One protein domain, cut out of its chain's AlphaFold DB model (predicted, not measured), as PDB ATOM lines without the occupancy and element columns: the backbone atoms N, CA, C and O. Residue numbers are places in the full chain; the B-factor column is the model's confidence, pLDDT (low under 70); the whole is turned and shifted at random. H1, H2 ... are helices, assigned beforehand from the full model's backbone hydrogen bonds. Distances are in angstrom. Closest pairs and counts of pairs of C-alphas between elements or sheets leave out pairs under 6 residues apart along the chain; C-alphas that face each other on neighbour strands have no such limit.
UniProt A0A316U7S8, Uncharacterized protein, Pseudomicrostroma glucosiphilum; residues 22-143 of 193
ATOM      1  N   LEU A  22     199.321 267.391 173.547       52.09
ATOM      2  CA  LEU A  22     199.236 268.564 174.420       52.09
ATOM      3  C   LEU A  22     200.610 269.128 174.790       52.09
ATOM      4  O   LEU A  22     200.767 270.341 174.906       52.09
ATOM      5  N   LYS A  23     201.611 268.262 174.969       51.78
ATOM      6  CA  LYS A  23     202.998 268.634 175.278       51.78
ATOM      7  C   LYS A  23     203.700 269.192 174.040       51.78
ATOM      8  O   LYS A  23     204.435 270.168 174.174       51.78
ATOM      9  N   LEU A  24     203.409 268.632 172.862       51.22
ATOM     10  CA  LEU A  24     203.867 269.145 171.573       51.22
ATOM     11  C   LEU A  24     203.283 270.539 171.336       51.22
ATOM     12  O   LEU A  24     204.055 271.479 171.256       51.22
ATOM     13  N   ILE A  25     201.957 270.706 171.402       55.03
ATOM     14  CA  ILE A  25     201.282 272.012 171.288       55.03
ATOM     15  C   ILE A  25     201.865 273.019 172.289       55.03
ATOM     16  O   ILE A  25     202.180 274.144 171.906       55.03
ATOM     17  N   ARG A  26     202.085 272.621 173.555       48.97
ATOM     18  CA  ARG A  26     202.732 273.483 174.563       48.97
ATOM     19  C   ARG A  26     204.151 273.877 174.175       48.97
ATOM     20  O   ARG A  26     204.525 275.019 174.414       48.97
ATOM     21  N   ALA A  27     204.944 272.956 173.635       48.84
ATOM     22  CA  ALA A  27     206.320 273.207 173.222       48.84
ATOM     23  C   ALA A  27     206.380 274.096 171.971       48.84
ATOM     24  O   ALA A  27     207.148 275.056 171.946       48.84
ATOM     25  N   THR A  28     205.506 273.867 170.988       51.12
ATOM     26  CA  THR A  28     205.431 274.670 169.761       51.12
ATOM     27  C   THR A  28     204.926 276.085 170.041       51.12
ATOM     28  O   THR A  28     205.466 277.057 169.518       51.12
ATOM     29  N   VAL A  29     203.979 276.229 170.971       49.53
ATOM     30  CA  VAL A  29     203.565 277.521 171.538       49.53
ATOM     31  C   VAL A  29     204.712 278.221 172.274       49.53
ATOM     32  O   VAL A  29     204.867 279.437 172.179       49.53
ATOM     33  N   ARG A  30     205.511 277.468 173.037       44.50
ATOM     34  CA  ARG A  30     206.566 278.015 173.901       44.50
ATOM     35  C   ARG A  30     207.809 278.443 173.122       44.50
ATOM     36  O   ARG A  30     208.593 279.217 173.669       44.50
ATOM     37  N   HIS A  31     208.018 277.941 171.905       49.72
ATOM     38  CA  HIS A  31     209.163 278.296 171.052       49.72
ATOM     39  C   HIS A  31     208.781 279.127 169.822       49.72
ATOM     40  O   HIS A  31     209.657 279.721 169.210       49.72
ATOM     41  N   GLY A  32     207.482 279.312 169.554       47.22
ATOM     42  CA  GLY A  32     206.984 280.456 168.786       47.22
ATOM     43  C   GLY A  32     207.468 280.521 167.342       47.22
ATOM     44  O   GLY A  32     207.557 281.613 166.784       47.22
ATOM     45  N   GLU A  33     207.784 279.383 166.738       52.50
ATOM     46  CA  GLU A  33     208.175 279.366 165.343       52.50
ATOM     47  C   GLU A  33     206.942 279.223 164.452       52.50
ATOM     48  O   GLU A  33     206.129 278.308 164.614       52.50
ATOM     49  N   PHE A  34     206.847 280.118 163.468       52.88
ATOM     50  CA  PHE A  34     205.916 280.067 162.334       52.88
ATOM     51  C   PHE A  34     205.869 278.691 161.642       52.88
ATOM     52  O   PHE A  34     204.912 278.395 160.934       52.88
ATOM     53  N   HIS A  35     206.851 277.820 161.881       52.25
ATOM     54  CA  HIS A  35     206.880 276.438 161.412       52.25
ATOM     55  C   HIS A  35     205.644 275.616 161.820       52.25
ATOM     56  O   HIS A  35     205.229 274.747 161.057       52.25
ATOM     57  N   ALA A  36     204.978 275.906 162.949       57.47
ATOM     58  CA  ALA A  36     203.753 275.173 163.308       57.47
ATOM     59  C   ALA A  36     202.555 275.489 162.400       57.47
ATOM     60  O   ALA A  36     201.592 274.725 162.355       57.47
ATOM     61  N   LEU A  37     202.614 276.590 161.651       59.94
ATOM     62  CA  LEU A  37     201.579 276.965 160.693       59.94
ATOM     63  C   LEU A  37     201.516 275.953 159.534       59.94
ATOM     64  O   LEU A  37     200.435 275.674 159.028       59.94
ATOM     65  N   PHE A  38     202.639 275.295 159.211       63.19
ATOM     66  CA  PHE A  38     202.688 274.153 158.287       63.19
ATOM     67  C   PHE A  38     202.099 272.867 158.873       63.19
ATOM     68  O   PHE A  38     201.658 271.993 158.128       63.19
ATOM     69  N   LEU A  39     202.054 272.735 160.198       67.44
ATOM     70  CA  LEU A  39     201.412 271.598 160.859       67.44
ATOM     71  C   LEU A  39     199.883 271.717 160.805       67.44
ATOM     72  O   LEU A  39     199.164 270.729 160.886       67.44
ATOM     73  N   LEU A  40     199.384 272.933 160.619       70.56
ATOM     74  CA  LEU A  40     197.973 273.268 160.685       70.56
ATOM     75  C   LEU A  40     197.124 272.578 159.592       70.56
ATOM     76  O   LEU A  40     196.127 271.945 159.951       70.56
ATOM     77  N   PRO A  41     197.530 272.553 158.303       67.69
ATOM     78  CA  PRO A  41     196.875 271.734 157.278       67.69
ATOM     79  C   PRO A  41     196.774 270.249 157.648       67.69
ATOM     80  O   PRO A  41     195.765 269.613 157.356       67.69
ATOM     81  N   HIS A  42     197.778 269.702 158.339       68.06
ATOM     82  CA  HIS A  42     197.828 268.285 158.708       68.06
ATOM     83  C   HIS A  42     196.804 267.905 159.782       68.06
ATOM     84  O   HIS A  42     196.509 266.726 159.935       68.06
ATOM     85  N   PHE A  43     196.235 268.878 160.498       71.25
ATOM     86  CA  PHE A  43     195.121 268.650 161.422       71.25
ATOM     87  C   PHE A  43     193.784 269.057 160.817       71.25
ATOM     88  O   PHE A  43     192.806 268.322 160.933       71.25
ATOM     89  N   VAL A  44     193.741 270.203 160.134       74.12
ATOM     90  CA  VAL A  44     192.498 270.730 159.559       74.12
ATOM     91  C   VAL A  44     191.969 269.817 158.456       74.12
ATOM     92  O   VAL A  44     190.774 269.543 158.429       74.12
ATOM     93  N   ILE A  45     192.838 269.286 157.587       70.75
ATOM     94  CA  ILE A  45     192.414 268.442 156.461       70.75
ATOM     95  C   ILE A  45     191.825 267.101 156.942       70.75
ATOM     96  O   ILE A  45     190.723 266.768 156.500       70.75
ATOM     97  N   PRO A  46     192.458 266.335 157.858       73.38
ATOM     98  CA  PRO A  46     191.846 265.108 158.373       73.38
ATOM     99  C   PRO A  46     190.549 265.351 159.145       73.38
ATOM    100  O   PRO A  46     189.587 264.611 158.955       73.38
ATOM    101  N   VAL A  47     190.490 266.400 159.974       77.38
ATOM    102  CA  VAL A  47     189.267 266.757 160.715       77.38
ATOM    103  C   VAL A  47     188.140 267.123 159.752       77.38
ATOM    104  O   VAL A  47     187.018 266.648 159.918       77.38
ATOM    105  N   TYR A  48     188.443 267.893 158.704       69.81
ATOM    106  CA  TYR A  48     187.493 268.180 157.633       69.81
ATOM    107  C   TYR A  48     187.028 266.894 156.938       69.81
ATOM    108  O   TYR A  48     185.833 266.699 156.741       69.81
ATOM    109  N   GLY A  49     187.946 265.975 156.624       63.97
ATOM    110  CA  GLY A  49     187.613 264.673 156.041       63.97
ATOM    111  C   GLY A  49     186.648 263.852 156.906       63.97
ATOM    112  O   GLY A  49     185.663 263.325 156.391       63.97
ATOM    113  N   ILE A  50     186.882 263.800 158.221       73.31
ATOM    114  CA  ILE A  50     186.009 263.111 159.188       73.31
ATOM    115  C   ILE A  50     184.633 263.780 159.259       73.31
ATOM    116  O   ILE A  50     183.616 263.095 159.159       73.31
ATOM    117  N   TYR A  51     184.593 265.110 159.379       71.00
ATOM    118  CA  TYR A  51     183.348 265.884 159.356       71.00
ATOM    119  C   TYR A  51     182.525 265.575 158.096       71.00
ATOM    120  O   TYR A  51     181.323 265.321 158.173       71.00
ATOM    121  N   ARG A  52     183.180 265.514 156.932       68.94
ATOM    122  CA  ARG A  52     182.531 265.201 155.655       68.94
ATOM    123  C   ARG A  52     182.011 263.768 155.595       68.94
ATOM    124  O   ARG A  52     180.898 263.572 155.115       68.94
ATOM    125  N   LEU A  53     182.773 262.789 156.082       65.44
ATOM    126  CA  LEU A  53     182.326 261.394 156.164       65.44
ATOM    127  C   LEU A  53     181.083 261.266 157.051       65.44
ATOM    128  O   LEU A  53     180.083 260.696 156.625       65.44
ATOM    129  N   LEU A  54     181.103 261.872 158.239       68.44
ATOM    130  CA  LEU A  54     179.966 261.872 159.166       68.44
ATOM    131  C   LEU A  54     178.738 262.587 158.587       68.44
ATOM    132  O   LEU A  54     177.613 262.115 158.756       68.44
ATOM    133  N   SER A  55     178.954 263.691 157.868       64.81
ATOM    134  CA  SER A  55     177.898 264.425 157.166       64.81
ATOM    135  C   SER A  55     177.279 263.601 156.032       64.81
ATOM    136  O   SER A  55     176.059 263.564 155.906       64.81
ATOM    137  N   GLN A  56     178.084 262.866 155.260       63.03
ATOM    138  CA  GLN A  56     177.580 261.977 154.203       63.03
ATOM    139  C   GLN A  56     176.844 260.749 154.746       63.03
ATOM    140  O   GLN A  56     175.890 260.294 154.122       63.03
ATOM    141  N   MET A  57     177.259 260.224 155.900       68.12
ATOM    142  CA  MET A  57     176.596 259.097 156.564       68.12
ATOM    143  C   MET A  57     175.292 259.497 157.279       68.12
ATOM    144  O   MET A  57     174.606 258.633 157.818       68.12
ATOM    145  N   GLY A  58     174.939 260.789 157.294       62.34
ATOM    146  CA  GLY A  58     173.732 261.292 157.953       62.34
ATOM    147  C   GLY A  58     173.795 261.273 159.484       62.34
ATOM    148  O   GLY A  58     172.765 261.431 160.130       62.34
ATOM    149  N   TYR A  59     174.986 261.080 160.069       66.38
ATOM    150  CA  TYR A  59     175.203 261.209 161.516       66.38
ATOM    151  C   TYR A  59     175.335 262.669 161.951       66.38
ATOM    152  O   TYR A  59     175.140 262.984 163.123       66.38
ATOM    153  N   TRP A  60     175.699 263.559 161.022       62.62
ATOM    154  CA  TRP A  60     175.769 264.986 161.300       62.62
ATOM    155  C   TRP A  60     174.374 265.619 161.225       62.62
ATOM    156  O   TRP A  60     173.622 265.287 160.304       62.62
ATOM    157  N   PRO A  61     174.018 266.514 162.162       61.03
ATOM    158  CA  PRO A  61     172.694 267.111 162.199       61.03
ATOM    159  C   PRO A  61     172.378 267.899 160.917       61.03
ATOM    160  O   PRO A  61     173.278 268.385 160.230       61.03
ATOM    161  N   GLY A  62     171.083 267.953 160.592       62.62
ATOM    162  CA  GLY A  62     170.535 268.417 159.317       62.62
ATOM    163  C   GLY A  62     170.840 269.879 158.945       62.62
ATOM    164  O   GLY A  62     171.540 270.586 159.670       62.62
ATOM    165  N   PRO A  63     170.308 270.358 157.805       60.56
ATOM    166  CA  PRO A  63     170.650 271.652 157.195       60.56
ATOM    167  C   PRO A  63     170.547 272.863 158.132       60.56
ATOM    168  O   PRO A  63     171.312 273.814 157.993       60.56
ATOM    169  N   GLU A  64     169.646 272.817 159.113       59.59
ATOM    170  CA  GLU A  64     169.478 273.856 160.138       59.59
ATOM    171  C   GLU A  64     170.720 274.077 161.023       59.59
ATOM    172  O   GLU A  64     170.969 275.192 161.482       59.59
ATOM    173  N   TRP A  65     171.571 273.064 161.199       64.44
ATOM    174  CA  TRP A  65     172.816 273.191 161.964       64.44
ATOM    175  C   TRP A  65     173.972 273.776 161.152       64.44
ATOM    176  O   TRP A  65     174.955 274.236 161.736       64.44
ATOM    177  N   ASN A  66     173.856 273.822 159.820       66.81
ATOM    178  CA  ASN A  66     174.867 274.457 158.975       66.81
ATOM    179  C   ASN A  66     174.889 275.972 159.188       66.81
ATOM    180  O   ASN A  66     175.968 276.545 159.305       66.81
ATOM    181  N   GLN A  67     173.722 276.604 159.343       67.88
ATOM    182  CA  GLN A  67     173.623 278.043 159.615       67.88
ATOM    183  C   GLN A  67     174.255 278.411 160.964       67.88
ATOM    184  O   GLN A  67     174.993 279.391 161.070       67.88
ATOM    185  N   LEU A  68     174.023 277.589 161.993       72.94
ATOM    186  CA  LEU A  68     174.670 277.761 163.293       72.94
ATOM    187  C   LEU A  68     176.191 277.554 163.194       72.94
ATOM    188  O   LEU A  68     176.955 278.300 163.806       72.94
ATOM    189  N   GLY A  69     176.639 276.577 162.401       73.25
ATOM    190  CA  GLY A  69     178.057 276.334 162.132       73.25
ATOM    191  C   GLY A  69     178.743 277.502 161.418       73.25
ATOM    192  O   GLY A  69     179.835 277.902 161.819       73.25
ATOM    193  N   GLU A  70     178.093 278.087 160.413       75.94
ATOM    194  CA  GLU A  70     178.577 279.273 159.698       75.94
ATOM    195  C   GLU A  70     178.655 280.497 160.615       75.94
ATOM    196  O   GLU A  70     179.666 281.204 160.612       75.94
ATOM    197  N   LEU A  71     177.646 280.710 161.466       79.00
ATOM    198  CA  LEU A  71     177.654 281.782 162.460       79.00
ATOM    199  C   LEU A  71     178.797 281.611 163.472       79.00
ATOM    200  O   LEU A  71     179.531 282.561 163.746       79.00
ATOM    201  N   LEU A  72     178.979 280.403 164.011       78.94
ATOM    202  CA  LEU A  72     180.069 280.100 164.943       78.94
ATOM    203  C   LEU A  72     181.440 280.274 164.285       78.94
ATOM    204  O   LEU A  72     182.363 280.794 164.920       78.94
ATOM    205  N   LEU A  73     181.576 279.880 163.018       81.19
ATOM    206  CA  LEU A  73     182.802 280.074 162.252       81.19
ATOM    207  C   LEU A  73     183.099 281.568 162.073       81.19
ATOM    208  O   LEU A  73     184.213 282.000 162.376       81.19
ATOM    209  N   ALA A  74     182.103 282.361 161.672       81.31
ATOM    210  CA  ALA A  74     182.233 283.806 161.503       81.31
ATOM    211  C   ALA A  74     182.590 284.516 162.822       81.31
ATOM    212  O   ALA A  74     183.494 285.355 162.852       81.31
ATOM    213  N   LEU A  75     181.951 284.143 163.936       85.12
ATOM    214  CA  LEU A  75     182.277 284.667 165.269       85.12
ATOM    215  C   LEU A  75     183.712 284.323 165.678       85.12
ATOM    216  O   LEU A  75     184.459 285.185 166.147       85.12
ATOM    217  N   THR A  76     184.115 283.072 165.463       83.88
ATOM    218  CA  THR A  76     185.471 282.603 165.767       83.88
ATOM    219  C   THR A  76     186.511 283.345 164.927       83.88
ATOM    220  O   THR A  76     187.555 283.736 165.450       83.88
ATOM    221  N   GLN A  77     186.215 283.608 163.652       85.06
ATOM    222  CA  GLN A  77     187.056 284.410 162.763       85.06
ATOM    223  C   GLN A  77     187.161 285.864 163.208       85.06
ATOM    224  O   GLN A  77     188.270 286.398 163.260       85.06
ATOM    225  N   GLY A  78     186.042 286.496 163.568       84.06
ATOM    226  CA  GLY A  78     186.031 287.867 164.076       84.06
ATOM    227  C   GLY A  78     186.870 288.012 165.347       84.06
ATOM    228  O   GLY A  78     187.725 288.896 165.430       84.06
ATOM    229  N   LEU A  79     186.703 287.094 166.305       86.88
ATOM    230  CA  LEU A  79     187.498 287.058 167.538       86.88
ATOM    231  C   LEU A  79     188.982 286.792 167.266       86.88
ATOM    232  O   LEU A  79     189.846 287.444 167.856       86.88
ATOM    233  N   ALA A  80     189.294 285.863 166.361       86.44
ATOM    234  CA  ALA A  80     190.666 285.576 165.964       86.44
ATOM    235  C   ALA A  80     191.323 286.790 165.294       86.44
ATOM    236  O   ALA A  80     192.454 287.128 165.635       86.44
ATOM    237  N   MET A  81     190.612 287.484 164.402       88.56
ATOM    238  CA  MET A  81     191.097 288.691 163.731       88.56
ATOM    239  C   MET A  81     191.335 289.824 164.730       88.56
ATOM    240  O   MET A  81     192.428 290.390 164.770       88.56
ATOM    241  N   GLY A  82     190.357 290.106 165.595       87.81
ATOM    242  CA  GLY A  82     190.497 291.112 166.648       87.81
ATOM    243  C   GLY A  82     191.662 290.800 167.589       87.81
ATOM    244  O   GLY A  82     192.487 291.669 167.870       87.81
ATOM    245  N   GLY A  83     191.795 289.540 168.010       85.75
ATOM    246  CA  GLY A  83     192.910 289.081 168.837       85.75
ATOM    247  C   GLY A  83     194.265 289.206 168.139       85.75
ATOM    248  O   GLY A  83     195.219 289.680 168.752       85.75
ATOM    249  N   ALA A  84     194.356 288.864 166.851       88.06
ATOM    250  CA  ALA A  84     195.585 289.001 166.073       88.06
ATOM    251  C   ALA A  84     196.010 290.472 165.949       88.06
ATOM    252  O   ALA A  84     197.190 290.780 166.119       88.06
ATOM    253  N   ILE A  85     195.059 291.383 165.724       87.88
ATOM    254  CA  ILE A  85     195.325 292.823 165.628       87.88
ATOM    255  C   ILE A  85     195.757 293.387 166.984       87.88
ATOM    256  O   ILE A  85     196.820 293.995 167.079       87.88
ATOM    257  N   VAL A  86     194.975 293.163 168.045       89.19
ATOM    258  CA  VAL A  86     195.246 293.737 169.374       89.19
ATOM    259  C   VAL A  86     196.533 293.167 169.965       89.19
ATOM    260  O   VAL A  86     197.412 293.920 170.389       89.19
ATOM    261  N   LEU A  87     196.693 291.843 169.965       87.00
ATOM    262  CA  LEU A  87     197.886 291.203 170.526       87.00
ATOM    263  C   LEU A  87     199.109 291.405 169.632       87.00
ATOM    264  O   LEU A  87     200.220 291.514 170.149       87.00
ATOM    265  N   GLY A  88     198.915 291.517 168.316       84.00
ATOM    266  CA  GLY A  88     199.955 291.939 167.385       84.00
ATOM    267  C   GLY A  88     200.430 293.353 167.707       84.00
ATOM    268  O   GLY A  88     201.622 293.572 167.918       84.00
ATOM    269  N   TYR A  89     199.507 294.301 167.862       86.38
ATOM    270  CA  TYR A  89     199.835 295.668 168.258       86.38
ATOM    271  C   TYR A  89     200.593 295.707 169.593       86.38
ATOM    272  O   TYR A  89     201.661 296.309 169.670       86.38
ATOM    273  N   MET A  90     200.122 294.992 170.621       83.62
ATOM    274  CA  MET A  90     200.822 294.895 171.911       83.62
ATOM    275  C   MET A  90     202.203 294.232 171.805       83.62
ATOM    276  O   MET A  90     203.092 294.526 172.604       83.62
ATOM    277  N   ARG A  91     202.398 293.330 170.838       80.88
ATOM    278  CA  ARG A  91     203.680 292.664 170.588       80.88
ATOM    279  C   ARG A  91     204.687 293.590 169.900       80.88
ATOM    280  O   ARG A  91     205.859 293.569 170.271       80.88
ATOM    281  N   TRP A  92     204.255 294.367 168.906       81.06
ATOM    282  CA  TRP A  92     205.129 295.237 168.103       81.06
ATOM    283  C   TRP A  92     205.195 296.695 168.580       81.06
ATOM    284  O   TRP A  92     206.016 297.472 168.072       81.06
ATOM    285  N   SER A  93     204.400 297.069 169.581       82.81
ATOM    286  CA  SER A  93     204.485 298.380 170.223       82.81
ATOM    287  C   SER A  93     205.887 298.648 170.787       82.81
ATOM    288  O   SER A  93     206.690 297.741 171.028       82.81
ATOM    289  N   THR A  94     206.201 299.924 171.003       79.88
ATOM    290  CA  THR A  94     207.453 300.354 171.642       79.88
ATOM    291  C   THR A  94     207.631 299.726 173.025       79.88
ATOM    292  O   THR A  94     208.724 299.260 173.343       79.88
ATOM    293  N   SER A  95     206.553 299.608 173.805       78.00
ATOM    294  CA  SER A  95     206.557 298.927 175.104       78.00
ATOM    295  C   SER A  95     206.780 297.414 174.985       78.00
ATOM    296  O   SER A  95     207.576 296.855 175.740       78.00
ATOM    297  N   GLY A  96     206.156 296.750 174.006       75.25
ATOM    298  CA  GLY A  96     206.335 295.319 173.748       75.25
ATOM    299  C   GLY A  96     207.759 294.966 173.314       75.25
ATOM    300  O   GLY A  96     208.345 294.000 173.815       75.25
ATOM    301  N   ARG A  97     208.355 295.796 172.448       78.50
ATOM    302  CA  ARG A  97     209.755 295.666 172.013       78.50
ATOM    303  C   ARG A  97     210.743 295.945 173.143       78.50
ATOM    304  O   ARG A  97     211.685 295.174 173.310       78.50
ATOM    305  N   ALA A  98     210.499 296.972 173.957       78.94
ATOM    306  CA  ALA A  98     211.328 297.270 175.124       78.94
ATOM    307  C   ALA A  98     211.316 296.119 176.145       78.94
ATOM    308  O   ALA A  98     212.375 295.713 176.625       78.94
ATOM    309  N   LEU A  99     210.148 295.519 176.422       76.75
ATOM    310  CA  LEU A  99     210.060 294.322 177.269       76.75
ATOM    311  C   LEU A  99     210.826 293.134 176.674       76.75
ATOM    312  O   LEU A  99     211.479 292.392 177.404       76.75
ATOM    313  N   MET A 100     210.760 292.946 175.352       74.25
ATOM    314  CA  MET A 100     211.487 291.873 174.665       74.25
ATOM    315  C   MET A 100     213.000 292.056 174.763       74.25
ATOM    316  O   MET A 100     213.696 291.089 175.071       74.25
ATOM    317  N   GLY A 101     213.482 293.291 174.607       75.38
ATOM    318  CA  GLY A 101     214.882 293.644 174.836       75.38
ATOM    319  C   GLY A 101     215.312 293.384 176.281       75.38
ATOM    320  O   GLY A 101     216.330 292.735 176.510       75.38
ATOM    321  N   ARG A 102     214.497 293.777 177.270       77.06
ATOM    322  CA  ARG A 102     214.779 293.512 178.697       77.06
ATOM    323  C   ARG A 102     214.783 292.019 179.035       77.06
ATOM    324  O   ARG A 102     215.600 291.583 179.841       77.06
ATOM    325  N   ARG A 103     213.914 291.222 178.404       74.75
ATOM    326  CA  ARG A 103     213.905 289.758 178.551       74.75
ATOM    327  C   ARG A 103     215.160 289.121 177.954       74.75
ATOM    328  O   ARG A 103     215.743 288.256 178.594       74.75
ATOM    329  N   GLN A 104     215.577 289.544 176.761       75.19
ATOM    330  CA  GLN A 104     216.810 289.056 176.129       75.19
ATOM    331  C   GLN A 104     218.058 289.443 176.928       75.19
ATOM    332  O   GLN A 104     218.988 288.652 177.023       75.19
ATOM    333  N   ALA A 105     218.040 290.616 177.560       79.25
ATOM    334  CA  ALA A 105     219.103 291.086 178.441       79.25
ATOM    335  C   ALA A 105     219.048 290.490 179.868       79.25
ATOM    336  O   ALA A 105     219.865 290.858 180.707       79.25
ATOM    337  N   GLY A 106     218.096 289.599 180.178       76.00
ATOM    338  CA  GLY A 106     218.013 288.923 181.483       76.00
ATOM    339  C   GLY A 106     217.592 289.811 182.666       76.00
ATOM    340  O   GLY A 106     217.697 289.390 183.811       76.00
ATOM    341  N   ILE A 107     217.094 291.021 182.403       81.56
ATOM    342  CA  ILE A 107     216.751 292.059 183.399       81.56
ATOM    343  C   ILE A 107     215.234 292.246 183.580       81.56
ATOM    344  O   ILE A 107     214.782 293.209 184.203       81.56
ATOM    345  N   ALA A 108     214.427 291.355 182.998       73.12
ATOM    346  CA  ALA A 108     212.972 291.392 183.106       73.12
ATOM    347  C   ALA A 108     212.485 290.756 184.414       73.12
ATOM    348  O   ALA A 108     212.953 289.688 184.815       73.12
ATOM    349  N   SER A 109     211.488 291.374 185.048       81.44
ATOM    350  CA  SER A 109     210.835 290.784 186.217       81.44
ATOM    351  C   SER A 109     210.021 289.532 185.832       81.44
ATOM    352  O   SER A 109     209.520 289.426 184.705       81.44
ATOM    353  N   PRO A 110     209.789 288.590 186.768       77.38
ATOM    354  CA  PRO A 110     208.971 287.400 186.503       77.38
ATOM    355  C   PRO A 110     207.535 287.722 186.048       77.38
ATOM    356  O   PRO A 110     206.920 286.940 185.317       77.38
ATOM    357  N   GLY A 111     206.988 288.867 186.477       77.94
ATOM    358  CA  GLY A 111     205.662 289.347 186.078       77.94
ATOM    359  C   GLY A 111     205.621 289.813 184.621       77.94
ATOM    360  O   GLY A 111     204.744 289.391 183.862       77.94
ATOM    361  N   GLU A 112     206.612 290.607 184.212       75.62
ATOM    362  CA  GLU A 112     206.784 291.074 182.830       75.62
ATOM    363  C   GLU A 112     207.010 289.897 181.868       75.62
ATOM    364  O   GLU A 112     206.404 289.840 180.795       75.62
ATOM    365  N   GLU A 113     207.801 288.899 182.274       75.12
ATOM    366  CA  GLU A 113     208.067 287.723 181.441       75.12
ATOM    367  C   GLU A 113     206.802 286.876 181.205       75.12
ATOM    368  O   GLU A 113     206.553 286.394 180.094       75.12
ATOM    369  N   ARG A 114     205.963 286.710 182.237       77.81
ATOM    370  CA  ARG A 114     204.672 286.008 182.124       77.81
ATOM    371  C   ARG A 114     203.686 286.776 181.250       77.81
ATOM    372  O   ARG A 114     203.020 286.154 180.423       77.81
ATOM    373  N   ALA A 115     203.589 288.093 181.416       77.38
ATOM    374  CA  ALA A 115     202.712 288.934 180.604       77.38
ATOM    375  C   ALA A 115     203.104 288.869 179.122       77.38
ATOM    376  O   ALA A 115     202.257 288.617 178.263       77.38
ATOM    377  N   GLN A 116     204.401 288.968 178.828       79.50
ATOM    378  CA  GLN A 116     204.897 288.847 177.465       79.50
ATOM    379  C   GLN A 116     204.610 287.461 176.874       79.50
ATOM    380  O   GLN A 116     204.105 287.372 175.757       79.50
ATOM    381  N   LYS A 117     204.846 286.375 177.626       78.62
ATOM    382  CA  LYS A 117     204.500 285.010 177.185       78.62
ATOM    383  C   LYS A 117     203.010 284.867 176.859       78.62
ATOM    384  O   LYS A 117     202.680 284.241 175.856       78.62
ATOM    385  N   LYS A 118     202.117 285.461 177.659       79.62
ATOM    386  CA  LYS A 118     200.667 285.454 177.390       79.62
ATOM    387  C   LYS A 118     200.322 286.180 176.090       79.62
ATOM    388  O   LYS A 118     199.550 285.639 175.307       79.62
ATOM    389  N   ILE A 119     200.921 287.345 175.833       82.12
ATOM    390  CA  ILE A 119     200.705 288.102 174.587       82.12
ATOM    391  C   ILE A 119     201.198 287.298 173.378       82.12
ATOM    392  O   ILE A 119     200.483 287.175 172.387       82.12
ATOM    393  N   GLN A 120     202.391 286.698 173.467       81.12
ATOM    394  CA  GLN A 120     202.941 285.875 172.385       81.12
ATOM    395  C   GLN A 120     202.061 284.652 172.092       81.12
ATOM    396  O   GLN A 120     201.801 284.357 170.927       81.12
ATOM    397  N   LEU A 121     201.588 283.975 173.140       79.19
ATOM    398  CA  LEU A 121     200.701 282.822 173.027       79.19
ATOM    399  C   LEU A 121     199.340 283.207 172.442       79.19
ATOM    400  O   LEU A 121     198.884 282.573 171.496       79.19
ATOM    401  N   GLY A 122     198.707 284.253 172.971       79.44
ATOM    402  CA  GLY A 122     197.413 284.703 172.473       79.44
ATOM    403  C   GLY A 122     197.487 285.121 171.002       79.44
ATOM    404  O   GLY A 122     196.652 284.691 170.217       79.44
ATOM    405  N   PHE A 123     198.534 285.855 170.604       83.00
ATOM    406  CA  PHE A 123     198.750 286.217 169.202       83.00
ATOM    407  C   PHE A 123     198.896 284.975 168.314       83.00
ATOM    408  O   PHE A 123     198.257 284.890 167.268       83.00
ATOM    409  N   ALA A 124     199.691 283.989 168.743       79.69
ATOM    410  CA  ALA A 124     199.864 282.748 167.998       79.69
ATOM    411  C   ALA A 124     198.539 281.986 167.844       79.69
ATOM    412  O   ALA A 124     198.212 281.575 166.737       79.69
ATOM    413  N   ILE A 125     197.747 281.848 168.916       80.12
ATOM    414  CA  ILE A 125     196.418 281.211 168.861       80.12
ATOM    415  C   ILE A 125     195.514 281.946 167.877       80.12
ATOM    416  O   ILE A 125     194.918 281.305 167.017       80.12
ATOM    417  N   SER A 126     195.437 283.272 167.970       82.19
ATOM    418  CA  SER A 126     194.629 284.086 167.067       82.19
ATOM    419  C   SER A 126     195.018 283.864 165.607       82.19
ATOM    420  O   SER A 126     194.155 283.551 164.794       82.19
ATOM    421  N   VAL A 127     196.312 283.931 165.282       82.31
ATOM    422  CA  VAL A 127     196.810 283.682 163.919       82.31
ATOM    423  C   VAL A 127     196.511 282.251 163.467       82.31
ATOM    424  O   VAL A 127     196.069 282.053 162.336       82.31
ATOM    425  N   TYR A 128     196.701 281.253 164.332       79.94
ATOM    426  CA  TYR A 128     196.423 279.856 163.997       79.94
ATOM    427  C   TYR A 128     194.945 279.602 163.724       79.94
ATOM    428  O   TYR A 128     194.620 278.961 162.730       79.94
ATOM    429  N   VAL A 129     194.046 280.123 164.558       80.94
ATOM    430  CA  VAL A 129     192.596 279.989 164.355       80.94
ATOM    431  C   VAL A 129     192.169 280.665 163.049       80.94
ATOM    432  O   VAL A 129     191.377 280.106 162.288       80.94
ATOM    433  N   LEU A 130     192.750 281.823 162.736       84.50
ATOM    434  CA  LEU A 130     192.482 282.544 161.495       84.50
ATOM    435  C   LEU A 130     192.910 281.723 160.274       84.50
ATOM    436  O   LEU A 130     192.102 281.482 159.383       84.50
ATOM    437  N   TRP A 131     194.128 281.180 160.278       81.62
ATOM    438  CA  TRP A 131     194.594 280.291 159.212       81.62
ATOM    439  C   TRP A 131     193.786 278.996 159.109       81.62
ATOM    440  O   TRP A 131     193.456 278.581 158.000       81.62
ATOM    441  N   ALA A 132     193.416 278.386 160.236       79.56
ATOM    442  CA  ALA A 132     192.582 277.186 160.267       79.56
ATOM    443  C   ALA A 132     191.246 277.418 159.563       79.56
ATOM    444  O   ALA A 132     190.833 276.628 158.716       79.56
ATOM    445  N   SER A 133     190.598 278.532 159.896       80.50
ATOM    446  CA  SER A 133     189.302 278.902 159.333       80.50
ATOM    447  C   SER A 133     189.390 279.313 157.857       80.50
ATOM    448  O   SER A 133     188.502 278.972 157.083       80.50
ATOM    449  N   LEU A 134     190.471 279.976 157.430       81.69
ATOM    450  CA  LEU A 134     190.699 280.289 156.015       81.69
ATOM    451  C   LEU A 134     190.897 279.019 155.188       81.69
ATOM    452  O   LEU A 134     190.274 278.870 154.140       81.69
ATOM    453  N   ILE A 135     191.716 278.084 155.678       79.50
ATOM    454  CA  ILE A 135     191.885 276.770 155.048       79.50
ATOM    455  C   ILE A 135     190.519 276.085 154.948       79.50
ATOM    456  O   ILE A 135     190.144 275.650 153.866       79.50
ATOM    457  N   TRP A 136     189.739 276.069 156.032       76.44
ATOM    458  CA  TRP A 136     188.400 275.474 156.055       76.44
ATOM    459  C   TRP A 136     187.460 276.024 154.969       76.44
ATOM    460  O   TRP A 136     186.755 275.244 154.336       76.44
ATOM    461  N   ILE A 137     187.479 277.337 154.717       74.31
ATOM    462  CA  ILE A 137     186.661 277.984 153.673       74.31
ATOM    463  C   ILE A 137     187.158 277.644 152.262       74.31
ATOM    464  O   ILE A 137     186.358 277.499 151.341       74.31
ATOM    465  N   ILE A 138     188.475 277.528 152.075       75.25
ATOM    466  CA  ILE A 138     189.080 277.206 150.773       75.25
ATOM    467  C   ILE A 138     188.843 275.735 150.399       75.25
ATOM    468  O   ILE A 138     188.837 275.397 149.209       75.25
ATOM    469  N   LEU A 139     188.651 274.847 151.381       69.50
ATOM    470  CA  LEU A 139     188.346 273.453 151.084       69.50
ATOM    471  C   LEU A 139     187.017 273.349 150.317       69.50
ATOM    472  O   LEU A 139     186.019 273.955 150.702       69.50
ATOM    473  N   PRO A 140     187.000 272.586 149.208       62.28
ATOM    474  CA  PRO A 140     185.897 272.616 148.266       62.28
ATOM    475  C   PRO A 140     184.591 272.198 148.943       62.28
ATOM    476  O   PRO A 140     184.568 271.158 149.609       62.28
ATOM    477  N   PRO A 141     183.487 272.935 148.724       60.22
ATOM    478  CA  PRO A 141     182.185 272.492 149.179       60.22
ATOM    479  C   PRO A 141     181.882 271.132 148.553       60.22
ATOM    480  O   PRO A 141     182.234 270.838 147.406       60.22
ATOM    481  N   GLY A 142     181.211 270.295 149.333       54.69
ATOM    482  CA  GLY A 142     180.908 268.900 149.033       54.69
ATOM    483  C   GLY A 142     180.242 268.561 147.710       54.69
ATOM    484  O   GLY A 142     180.168 267.383 147.345       54.69
ATOM    485  N   ASP A 143     179.747 269.588 147.034       52.06
ATOM    486  CA  ASP A 143     178.873 269.521 145.876       52.06
ATOM    487  C   ASP A 143     179.423 270.333 144.690       52.06
ATOM    488  O   ASP A 143     178.708 270.620 143.738       52.06
TER     489      ASP A 143
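Overview. This is residues 22 to 143 of the 193 residues of an uncharacterized protein of Pseudomicrostroma glucosiphilum (UniProt A0A316U7S8). Look for long H5 in the middle, crossed by equally long H3 on one side and by H2 on the other; short H1 and H4 also pack on it. The printed part has 122 residues with five named helices, H1 to H5, and no named strand: all helix. It is a loose rod, radius of gyration of the C-alphas 18.3 A, spanning 59 by 26 by 21 A.

Arrangement. Start at the hub, H5, residues 110 to 138. It touches H3, residues 64 to 92, opposite ways at a steep tilt of 40 degrees; the closest C-alphas, Ala 80 and Ser 126, are 4.4 A apart. Its residues 128 to 136 alone touch H2, residues 36 to 56, the same way at a steep tilt of 46 degrees; closest C-alphas Val 44 and Ala 132, 6.5 A. Its residues 117 to 124 alone touch H1, residues 22 to 31; closest C-alphas Val 29 and Leu 121, 6.2 A. Its residues 112 to 116 alone touch H4, residues 94 to 104; closest C-alphas Arg 103 and Glu 113, 6.8 A. O i to N i+4 pairs are within hydrogen-bond range throughout H1, H4 and H5, 14 of 17 in H2, 24 of 25 in H3.

Along the chain. Find C-alpha 64 at (169.478, 273.856, 160.138); H3 runs 42.3 A. From C-alpha 110 at (208.971, 287.400, 186.503), H5 runs 42.1 A.

Size, cuts and confidence. The printed part has no cut and no long link. Its mean pLDDT is 72.5, with 43 residues under 70.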